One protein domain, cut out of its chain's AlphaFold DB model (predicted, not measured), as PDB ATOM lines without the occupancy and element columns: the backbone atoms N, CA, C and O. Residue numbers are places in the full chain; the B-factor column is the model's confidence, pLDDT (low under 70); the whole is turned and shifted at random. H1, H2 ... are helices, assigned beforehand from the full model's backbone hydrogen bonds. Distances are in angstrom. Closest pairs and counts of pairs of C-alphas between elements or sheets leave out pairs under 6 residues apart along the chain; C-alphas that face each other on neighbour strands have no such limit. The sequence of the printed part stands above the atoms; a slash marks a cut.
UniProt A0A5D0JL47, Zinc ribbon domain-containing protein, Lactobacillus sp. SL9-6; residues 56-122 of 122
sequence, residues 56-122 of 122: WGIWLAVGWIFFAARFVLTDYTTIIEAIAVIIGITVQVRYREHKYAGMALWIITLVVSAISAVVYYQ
ATOM      1  N   TRP A  56     217.887 238.021 240.322       61.56
ATOM      2  CA  TRP A  56     217.647 239.172 241.167       61.56
ATOM      3  C   TRP A  56     218.147 240.492 240.568       61.56
ATOM      4  O   TRP A  56     217.463 241.503 240.682       61.56
ATOM      5  N   GLY A  57     219.278 240.484 239.851       62.34
ATOM      6  CA  GLY A  57     219.776 241.689 239.172       62.34
ATOM      7  C   GLY A  57     218.897 242.143 237.999       62.34
ATOM      8  O   GLY A  57     218.784 243.337 237.742       62.34
ATOM      9  N   ILE A  58     218.238 241.200 237.318       69.88
ATOM     10  CA  ILE A  58     217.345 241.486 236.184       69.88
ATOM     11  C   ILE A  58     216.014 242.044 236.685       69.88
ATOM     12  O   ILE A  58     215.537 243.040 236.157       69.88
ATOM     13  N   TRP A  59     215.462 241.467 237.754       67.00
ATOM     14  CA  TRP A  59     214.262 242.002 238.405       67.00
ATOM     15  C   TRP A  59     214.468 243.416 238.948       67.00
ATOM     16  O   TRP A  59     213.573 244.251 238.839       67.00
ATOM     17  N   LEU A  60     215.669 243.709 239.461       70.75
ATOM     18  CA  LEU A  60     216.026 245.057 239.882       70.75
ATOM     19  C   LEU A  60     216.000 246.009 238.679       70.75
ATOM     20  O   LEU A  60     215.260 246.986 238.707       70.75
ATOM     21  N   ALA A  61     216.717 245.690 237.597       70.12
ATOM     22  CA  ALA A  61     216.770 246.519 236.389       70.12
ATOM     23  C   ALA A  61     215.385 246.787 235.769       70.12
ATOM     24  O   ALA A  61     215.109 247.909 235.352       70.12
ATOM     25  N   VAL A  62     214.491 245.793 235.766       78.81
ATOM     26  CA  VAL A  62     213.107 245.946 235.283       78.81
ATOM     27  C   VAL A  62     212.316 246.935 236.147       78.81
ATOM     28  O   VAL A  62     211.579 247.759 235.603       78.81
ATOM     29  N   GLY A  63     212.518 246.927 237.468       77.00
ATOM     30  CA  GLY A  63     211.932 247.917 238.376       77.00
ATOM     31  C   GLY A  63     212.392 249.349 238.079       77.00
ATOM     32  O   GLY A  63     211.568 250.259 238.013       77.00
ATOM     33  N   TRP A  64     213.686 249.543 237.805       78.62
ATOM     34  CA  TRP A  64     214.252 250.842 237.409       78.62
ATOM     35  C   TRP A  64     213.687 251.356 236.085       78.62
ATOM     36  O   TRP A  64     213.410 252.545 235.955       78.62
ATOM     37  N   ILE A  65     213.475 250.462 235.119       78.44
ATOM     38  CA  ILE A  65     212.909 250.797 233.807       78.44
ATOM     39  C   ILE A  65     211.446 251.228 233.941       78.44
ATOM     40  O   ILE A  65     211.045 252.215 233.331       78.44
ATOM     41  N   PHE A  66     210.658 250.546 234.776       71.31
ATOM     42  CA  PHE A  66     209.267 250.924 235.036       71.31
ATOM     43  C   PHE A  66     209.144 252.249 235.796       71.31
ATOM     44  O   PHE A  66     208.278 253.064 235.475       71.31
ATOM     45  N   PHE A  67     210.026 252.487 236.769       69.88
ATOM     46  CA  PHE A  67     210.084 253.749 237.502       69.88
ATOM     47  C   PHE A  67     210.492 254.905 236.578       69.88
ATOM     48  O   PHE A  67     209.806 255.923 236.540       69.88
ATOM     49  N   ALA A  68     211.525 254.712 235.750       67.62
ATOM     50  CA  ALA A  68     211.957 255.683 234.746       67.62
ATOM     51  C   ALA A  68     210.880 255.938 233.676       67.62
ATOM     52  O   ALA A  68     210.679 257.075 233.267       67.62
ATOM     53  N   ALA A  69     210.132 254.916 233.253       70.00
ATOM     54  CA  ALA A  69     209.040 255.085 232.297       70.00
ATOM     55  C   ALA A  69     207.878 255.902 232.888       70.00
ATOM     56  O   ALA A  69     207.376 256.814 232.233       70.00
ATOM     57  N   ARG A  70     207.487 255.641 234.145       73.69
ATOM     58  CA  ARG A  70     206.499 256.463 234.871       73.69
ATOM     59  C   ARG A  70     206.976 257.905 235.071       73.69
ATOM     60  O   ARG A  70     206.172 258.827 234.993       73.69
ATOM     61  N   PHE A  71     208.276 258.080 235.277       68.19
ATOM     62  CA  PHE A  71     208.954 259.361 235.460       68.19
ATOM     63  C   PHE A  71     209.055 260.188 234.167       68.19
ATOM     64  O   PHE A  71     208.958 261.405 234.219       68.19
ATOM     65  N   VAL A  72     209.223 259.542 233.007       68.06
ATOM     66  CA  VAL A  72     209.280 260.205 231.688       68.06
ATOM     67  C   VAL A  72     207.887 260.589 231.181       68.06
ATOM     68  O   VAL A  72     207.750 261.553 230.436       68.06
ATOM     69  N   LEU A  73     206.850 259.856 231.593       64.69
ATOM     70  CA  LEU A  73     205.464 260.101 231.181       64.69
ATOM     71  C   LEU A  73     204.739 261.170 232.016       64.69
ATOM     72  O   LEU A  73     203.634 261.554 231.646       64.69
ATOM     73  N   THR A  74     205.323 261.639 233.122       60.53
ATOM     74  CA  THR A  74     204.700 262.626 234.019       60.53
ATOM     75  C   THR A  74     205.591 263.869 234.070       60.53
ATOM     76  O   THR A  74     206.745 263.775 234.474       60.53
ATOM     77  N   ASP A  75     205.073 265.004 233.597       69.31
ATOM     78  CA  ASP A  75     205.770 266.276 233.358       69.31
ATOM     79  C   ASP A  75     206.855 266.697 234.377       69.31
ATOM     80  O   ASP A  75     206.693 266.524 235.585       69.31
ATOM     81  N   TYR A  76     207.904 267.332 233.814       68.56
ATOM     82  CA  TYR A  76     209.151 268.025 234.250       68.56
ATOM     83  C   TYR A  76     209.404 268.449 235.726       68.56
ATOM     84  O   TYR A  76     210.418 269.071 236.037       68.56
ATOM     85  N   THR A  77     208.561 268.087 236.684       58.50
ATOM     86  CA  THR A  77     208.743 268.332 238.127       58.50
ATOM     87  C   THR A  77     209.696 267.337 238.807       58.50
ATOM     88  O   THR A  77     210.016 267.478 239.985       58.50
ATOM     89  N   THR A  78     210.215 266.353 238.071       61.66
ATOM     90  CA  THR A  78     210.859 265.158 238.631       61.66
ATOM     91  C   THR A  78     212.397 265.179 238.640       61.66
ATOM     92  O   THR A  78     213.018 264.260 239.170       61.66
ATOM     93  N   ILE A  79     213.058 266.243 238.163       68.81
ATOM     94  CA  ILE A  79     214.538 266.352 238.200       68.81
ATOM     95  C   ILE A  79     215.087 266.196 239.633       68.81
ATOM     96  O   ILE A  79     216.141 265.592 239.835       68.81
ATOM     97  N   ILE A  80     214.343 266.670 240.637       68.12
ATOM     98  CA  ILE A  80     214.710 266.560 242.057       68.12
ATOM     99  C   ILE A  80     214.674 265.094 242.534       68.12
ATOM    100  O   ILE A  80     215.591 264.654 243.228       68.12
ATOM    101  N   GLU A  81     213.686 264.311 242.090       64.31
ATOM    102  CA  GLU A  81     213.565 262.880 242.403       64.31
ATOM    103  C   GLU A  81     214.705 262.067 241.769       64.31
ATOM    104  O   GLU A  81     215.299 261.212 242.423       64.31
ATOM    105  N   ALA A  82     215.096 262.368 240.525       69.44
ATOM    106  CA  ALA A  82     216.229 261.693 239.884       69.44
ATOM    107  C   ALA A  82     217.547 261.918 240.641       69.44
ATOM    108  O   ALA A  82     218.325 260.979 240.825       69.44
ATOM    109  N   ILE A  83     217.791 263.141 241.117       77.50
ATOM    110  CA  ILE A  83     218.991 263.468 241.897       77.50
ATOM    111  C   ILE A  83     218.967 262.739 243.247       77.50
ATOM    112  O   ILE A  83     219.970 262.133 243.629       77.50
ATOM    113  N   ALA A  84     217.823 262.724 243.940       74.88
ATOM    114  CA  ALA A  84     217.658 262.000 245.201       74.88
ATOM    115  C   ALA A  84     217.904 260.491 245.035       74.88
ATOM    116  O   ALA A  84     218.595 259.871 245.846       74.88
ATOM    117  N   VAL A  85     217.417 259.912 243.938       75.44
ATOM    118  CA  VAL A  85     217.620 258.503 243.596       75.44
ATOM    119  C   VAL A  85     219.097 258.203 243.318       75.44
ATOM    120  O   VAL A  85     219.631 257.235 243.858       75.44
ATOM    121  N   ILE A  86     219.800 259.040 242.548       80.38
ATOM    122  CA  ILE A  86     221.239 258.867 242.265       80.38
ATOM    123  C   ILE A  86     222.070 258.950 243.552       80.38
ATOM    124  O   ILE A  86     222.978 258.137 243.762       80.38
ATOM    125  N   ILE A  87     221.747 259.888 244.446       80.94
ATOM    126  CA  ILE A  87     222.394 260.002 245.759       80.94
ATOM    127  C   ILE A  87     222.119 258.742 246.588       80.94
ATOM    128  O   ILE A  87     223.058 258.164 247.136       80.94
ATOM    129  N   GLY A  88     220.875 258.255 246.608       76.00
ATOM    130  CA  GLY A  88     220.492 257.011 247.275       76.00
ATOM    131  C   GLY A  88     221.299 255.803 246.792       76.00
ATOM    132  O   GLY A  88     221.861 255.076 247.611       76.00
ATOM    133  N   ILE A  89     221.451 255.628 245.473       74.62
ATOM    134  CA  ILE A  89     222.279 254.558 244.884       74.62
ATOM    135  C   ILE A  89     223.738 254.695 245.319       74.62
ATOM    136  O   ILE A  89     224.366 253.715 245.720       74.62
ATOM    137  N   THR A  90     224.287 255.908 245.247       76.44
ATOM    138  CA  THR A  90     225.697 256.175 245.562       76.44
ATOM    139  C   THR A  90     225.991 255.876 247.034       76.44
ATOM    140  O   THR A  90     226.980 255.212 247.358       76.44
ATOM    141  N   VAL A  91     225.088 256.280 247.930       74.94
ATOM    142  CA  VAL A  91     225.152 255.981 249.366       74.94
ATOM    143  C   VAL A  91     225.005 254.480 249.616       74.94
ATOM    144  O   VAL A  91     225.767 253.917 250.399       74.94
ATOM    145  N   GLN A  92     224.103 253.799 248.908       67.69
ATOM    146  CA  GLN A  92     223.868 252.363 249.061       67.69
ATOM    147  C   GLN A  92     225.047 251.506 248.571       67.69
ATOM    148  O   GLN A  92     225.340 250.460 249.152       67.69
ATOM    149  N   VAL A  93     225.777 251.961 247.548       72.00
ATOM    150  CA  VAL A  93     227.032 251.337 247.100       72.00
ATOM    151  C   VAL A  93     228.164 251.577 248.104       72.00
ATOM    152  O   VAL A  93     229.014 250.702 248.280       72.00
ATOM    153  N   ARG A  94     228.170 252.723 248.798       74.19
ATOM    154  CA  ARG A  94     229.179 253.062 249.813       74.19
ATOM    155  C   ARG A  94     228.947 252.342 251.150       74.19
ATOM    156  O   ARG A  94     229.915 251.899 251.757       74.19
ATOM    157  N   TYR A  95     227.695 252.166 251.572       68.44
ATOM    158  CA  TYR A  95     227.284 251.510 252.827       68.44
ATOM    159  C   TYR A  95     226.984 250.007 252.654       68.44
ATOM    160  O   TYR A  95     226.006 249.467 253.174       68.44
ATOM    161  N   ARG A  96     227.855 249.304 251.922       59.59
ATOM    162  CA  ARG A  96     227.711 247.885 251.538       59.59
ATOM    163  C   ARG A  96     227.629 246.872 252.694       59.59
ATOM    164  O   ARG A  96     227.370 245.700 252.425       59.59
ATOM    165  N   GLU A  97     227.836 247.287 253.943       64.12
ATOM    166  CA  GLU A  97     227.820 246.394 255.112       64.12
ATOM    167  C   GLU A  97     226.401 246.080 255.623       64.12
ATOM    168  O   GLU A  97     226.174 245.019 256.203       64.12
ATOM    169  N   HIS A  98     225.400 246.920 255.334       55.78
ATOM    170  CA  HIS A  98     224.022 246.691 255.778       55.78
ATOM    171  C   HIS A  98     223.124 246.236 254.622       55.78
ATOM    172  O   HIS A  98     222.435 247.033 253.987       55.78
ATOM    173  N   LYS A  99     223.081 244.915 254.392       57.97
ATOM    174  CA  LYS A  99     222.275 244.244 253.345       57.97
ATOM    175  C   LYS A  99     220.780 244.616 253.311       57.97
ATOM    176  O   LYS A  99     220.149 244.401 252.281       57.97
ATOM    177  N   TYR A 100     220.224 245.180 254.388       62.16
ATOM    178  CA  TYR A 100     218.791 245.490 254.511       62.16
ATOM    179  C   TYR A 100     218.467 246.988 254.622       62.16
ATOM    180  O   TYR A 100     217.326 247.375 254.390       62.16
ATOM    181  N   ALA A 101     219.452 247.845 254.923       59.50
ATOM    182  CA  ALA A 101     219.198 249.267 255.178       59.50
ATOM    183  C   ALA A 101     218.751 250.014 253.912       59.50
ATOM    184  O   ALA A 101     217.817 250.809 253.949       59.50
ATOM    185  N   GLY A 102     219.357 249.703 252.766       65.75
ATOM    186  CA  GLY A 102     218.964 250.324 251.503       65.75
ATOM    187  C   GLY A 102     217.591 249.870 250.992       65.75
ATOM    188  O   GLY A 102     216.878 250.664 250.397       65.75
ATOM    189  N   MET A 103     217.171 248.628 251.274       66.88
ATOM    190  CA  MET A 103     215.834 248.117 250.912       66.88
ATOM    191  C   MET A 103     214.706 248.856 251.642       66.88
ATOM    192  O   MET A 103     213.651 249.086 251.055       66.88
ATOM    193  N   ALA A 104     214.928 249.250 252.900       72.56
ATOM    194  CA  ALA A 104     213.931 249.975 253.683       72.56
ATOM    195  C   ALA A 104     213.543 251.307 253.020       72.56
ATOM    196  O   ALA A 104     212.364 251.643 252.978       72.56
ATOM    197  N   LEU A 105     214.511 252.017 252.430       73.31
ATOM    198  CA  LEU A 105     214.258 253.282 251.737       73.31
ATOM    199  C   LEU A 105     213.341 253.100 250.520       73.31
ATOM    200  O   LEU A 105     212.383 253.851 250.371       73.31
ATOM    201  N   TRP A 106     213.553 252.058 249.712       77.56
ATOM    202  CA  TRP A 106     212.695 251.763 248.555       77.56
ATOM    203  C   TRP A 106     211.259 251.413 248.949       77.56
ATOM    204  O   TRP A 106     210.315 251.847 248.290       77.56
ATOM    205  N   ILE A 107     211.086 250.655 250.034       78.44
ATOM    206  CA  ILE A 107     209.761 250.297 250.554       78.44
ATOM    207  C   ILE A 107     209.032 251.553 251.036       78.44
ATOM    208  O   ILE A 107     207.863 251.737 250.708       78.44
ATOM    209  N   ILE A 108     209.723 252.439 251.757       80.25
ATOM    210  CA  ILE A 108     209.148 253.700 252.238       80.25
ATOM    211  C   ILE A 108     208.713 254.573 251.054       80.25
ATOM    212  O   ILE A 108     207.574 255.034 251.038       80.25
ATOM    213  N   THR A 109     209.555 254.744 250.031       80.56
ATOM    214  CA  THR A 109     209.203 255.522 248.831       80.56
ATOM    215  C   THR A 109     207.983 254.945 248.107       80.56
ATOM    216  O   THR A 109     207.095 255.695 247.701       80.56
ATOM    217  N   LEU A 110     207.893 253.616 247.982       82.06
ATOM    218  CA  LEU A 110     206.754 252.939 247.352       82.06
ATOM    219  C   LEU A 110     205.459 253.180 248.147       82.06
ATOM    220  O   LEU A 110     204.433 253.534 247.568       82.06
ATOM    221  N   VAL A 111     205.518 253.059 249.475       88.69
ATOM    222  CA  VAL A 111     204.375 253.309 250.368       88.69
ATOM    223  C   VAL A 111     203.909 254.762 250.276       88.69
ATOM    224  O   VAL A 111     202.716 255.005 250.120       88.69
ATOM    225  N   VAL A 112     204.831 255.726 250.311       84.75
ATOM    226  CA  VAL A 112     204.500 257.155 250.187       84.75
ATOM    227  C   VAL A 112     203.850 257.451 248.835       84.75
ATOM    228  O   VAL A 112     202.826 258.126 248.789       84.75
ATOM    229  N   SER A 113     204.376 256.893 247.741       80.44
ATOM    230  CA  SER A 113     203.784 257.049 246.407       80.44
ATOM    231  C   SER A 113     202.354 256.495 246.333       80.44
ATOM    232  O   SER A 113     201.472 257.151 245.777       80.44
ATOM    233  N   ALA A 114     202.101 255.328 246.934       83.94
ATOM    234  CA  ALA A 114     200.770 254.729 246.980       83.94
ATOM    235  C   ALA A 114     199.775 255.584 247.785       83.94
ATOM    236  O   ALA A 114     198.646 255.783 247.341       83.94
ATOM    237  N   ILE A 115     200.199 256.128 248.930       87.81
ATOM    238  CA  ILE A 115     199.368 257.021 249.751       87.81
ATOM    239  C   ILE A 115     199.025 258.295 248.976       87.81
ATOM    240  O   ILE A 115     197.855 258.663 248.900       87.81
ATOM    241  N   SER A 116     200.016 258.938 248.353       81.81
ATOM    242  CA  SER A 116     199.795 260.145 247.549       81.81
ATOM    243  C   SER A 116     198.821 259.902 246.397       81.81
ATOM    244  O   SER A 116     197.981 260.753 246.121       81.81
ATOM    245  N   ALA A 117     198.877 258.729 245.756       81.44
ATOM    246  CA  ALA A 117     197.919 258.359 244.720       81.44
ATOM    247  C   ALA A 117     196.494 258.239 245.281       81.44
ATOM    248  O   ALA A 117     195.570 258.807 244.712       81.44
ATOM    249  N   VAL A 118     196.302 257.556 246.413       91.50
ATOM    250  CA  VAL A 118     194.974 257.409 247.038       91.50
ATOM    251  C   VAL A 118     194.386 258.762 247.437       91.50
ATOM    252  O   VAL A 118     193.203 258.991 247.212       91.50
ATOM    253  N   VAL A 119     195.200 259.662 247.994       92.62
ATOM    254  CA  VAL A 119     194.766 261.019 248.361       92.62
ATOM    255  C   VAL A 119     194.414 261.852 247.131       92.62
ATOM    256  O   VAL A 119     193.481 262.633 247.192       92.62
ATOM    257  N   TYR A 120     195.136 261.696 246.021       89.88
ATOM    258  CA  TYR A 120     194.859 262.439 244.791       89.88
ATOM    259  C   TYR A 120     193.580 261.973 244.075       89.88
ATOM    260  O   TYR A 120     192.942 262.756 243.378       89.88
ATOM    261  N   TYR A 121     193.233 260.691 244.208       88.69
ATOM    262  CA  TYR A 121     192.053 260.095 243.573       88.69
ATOM    263  C   TYR A 121     190.765 260.195 244.405       88.69
ATOM    264  O   TYR A 121     189.705 259.842 243.883       88.69
ATOM    265  N   GLN A 122     190.846 260.632 245.664       73.81
ATOM    266  CA  GLN A 122     189.684 260.983 246.488       73.81
ATOM    267  C   GLN A 122     189.397 262.478 246.418       73.81
ATOM    268  O   GLN A 122     188.196 262.818 246.355       73.81
TER     269      GLN A 122
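AT A GLANCE: This is residues 56 to 122 of the 122 residues of the protein "Zinc ribbon domain-containing protein" of Lactobacillus sp. SL9-6 (UniProt A0A5D0JL47). Three helices are joined end to end in an open zigzag: the printed part runs out along H1, folds back along H2 and runs out again along H3, with the three centres making a wide triangle that has no packed core. H1 keeps clear of the other two, and H2 and H3 come near each other only by the turn that joins them. The printed part has 67 residues with three named helices in the order H1, H2, H3 and no named strand; its class is all helix. It is only just loose, close to compact, with a radius of gyration of the C-alphas of 13.4 A, and its elongated outline spans 41 by 23 by 21 A.

HOW THE PARTS SIT: H1, residues 56 to 72, touches no helix, and its residues 56 to 67 stand free. H2, residues 79 to 94, follows H1 after a short link of 6 residues, yet the two are apart. H3, residues 101 to 121, follows H2 after another short link of 6 residues. H2 and H3 are close but not clearly touching, with 1 pair of C-alphas within 8 A, those of Gln 92 and Gly 102, 5.8 A apart. Their lines stand at a shallow tilt of 21 degrees and run opposite ways, with their centres 16.2 A apart. H1 and H3 are apart. In H1 and H2 every O i to N i+4 pair is within hydrogen-bond range; in H3, 15 of 17 are.

IN THESE COORDINATES: H1 begins at Trp 56, whose C-alpha is at (217.647, 239.172, 241.167), and ends at Val 72, 24.5 A from first to last C-alpha. H2 runs from Ile 79, with its C-alpha at (214.538, 266.352, 238.200), to Arg 94, a length of 22.9 A. H3 is the longest helix, 21 residues and 31.4 A from Ala 101 to Tyr 121, whose C-alpha is at (192.053, 260.095, 243.573).

THE WHOLE: The two C-alphas farthest apart are those of Glu 97 and Gln 122, at 41.7 A. The C-alphas of the first and last printed residues, Trp 56 and Gln 122, are 35.9 A apart; Gln 122 is the chain's last residue. The printed part has no cut, and neither link is long. Residues 72 to 78, 94 to 100 and 107 to 122 also stand free. The mean pLDDT of the printed part is 73.0, and 28 residues are under 70, among them residues 71 to 82 and 95 to 103. H3 has a mean pLDDT of 80, against 71 for H1 and 73 for H2.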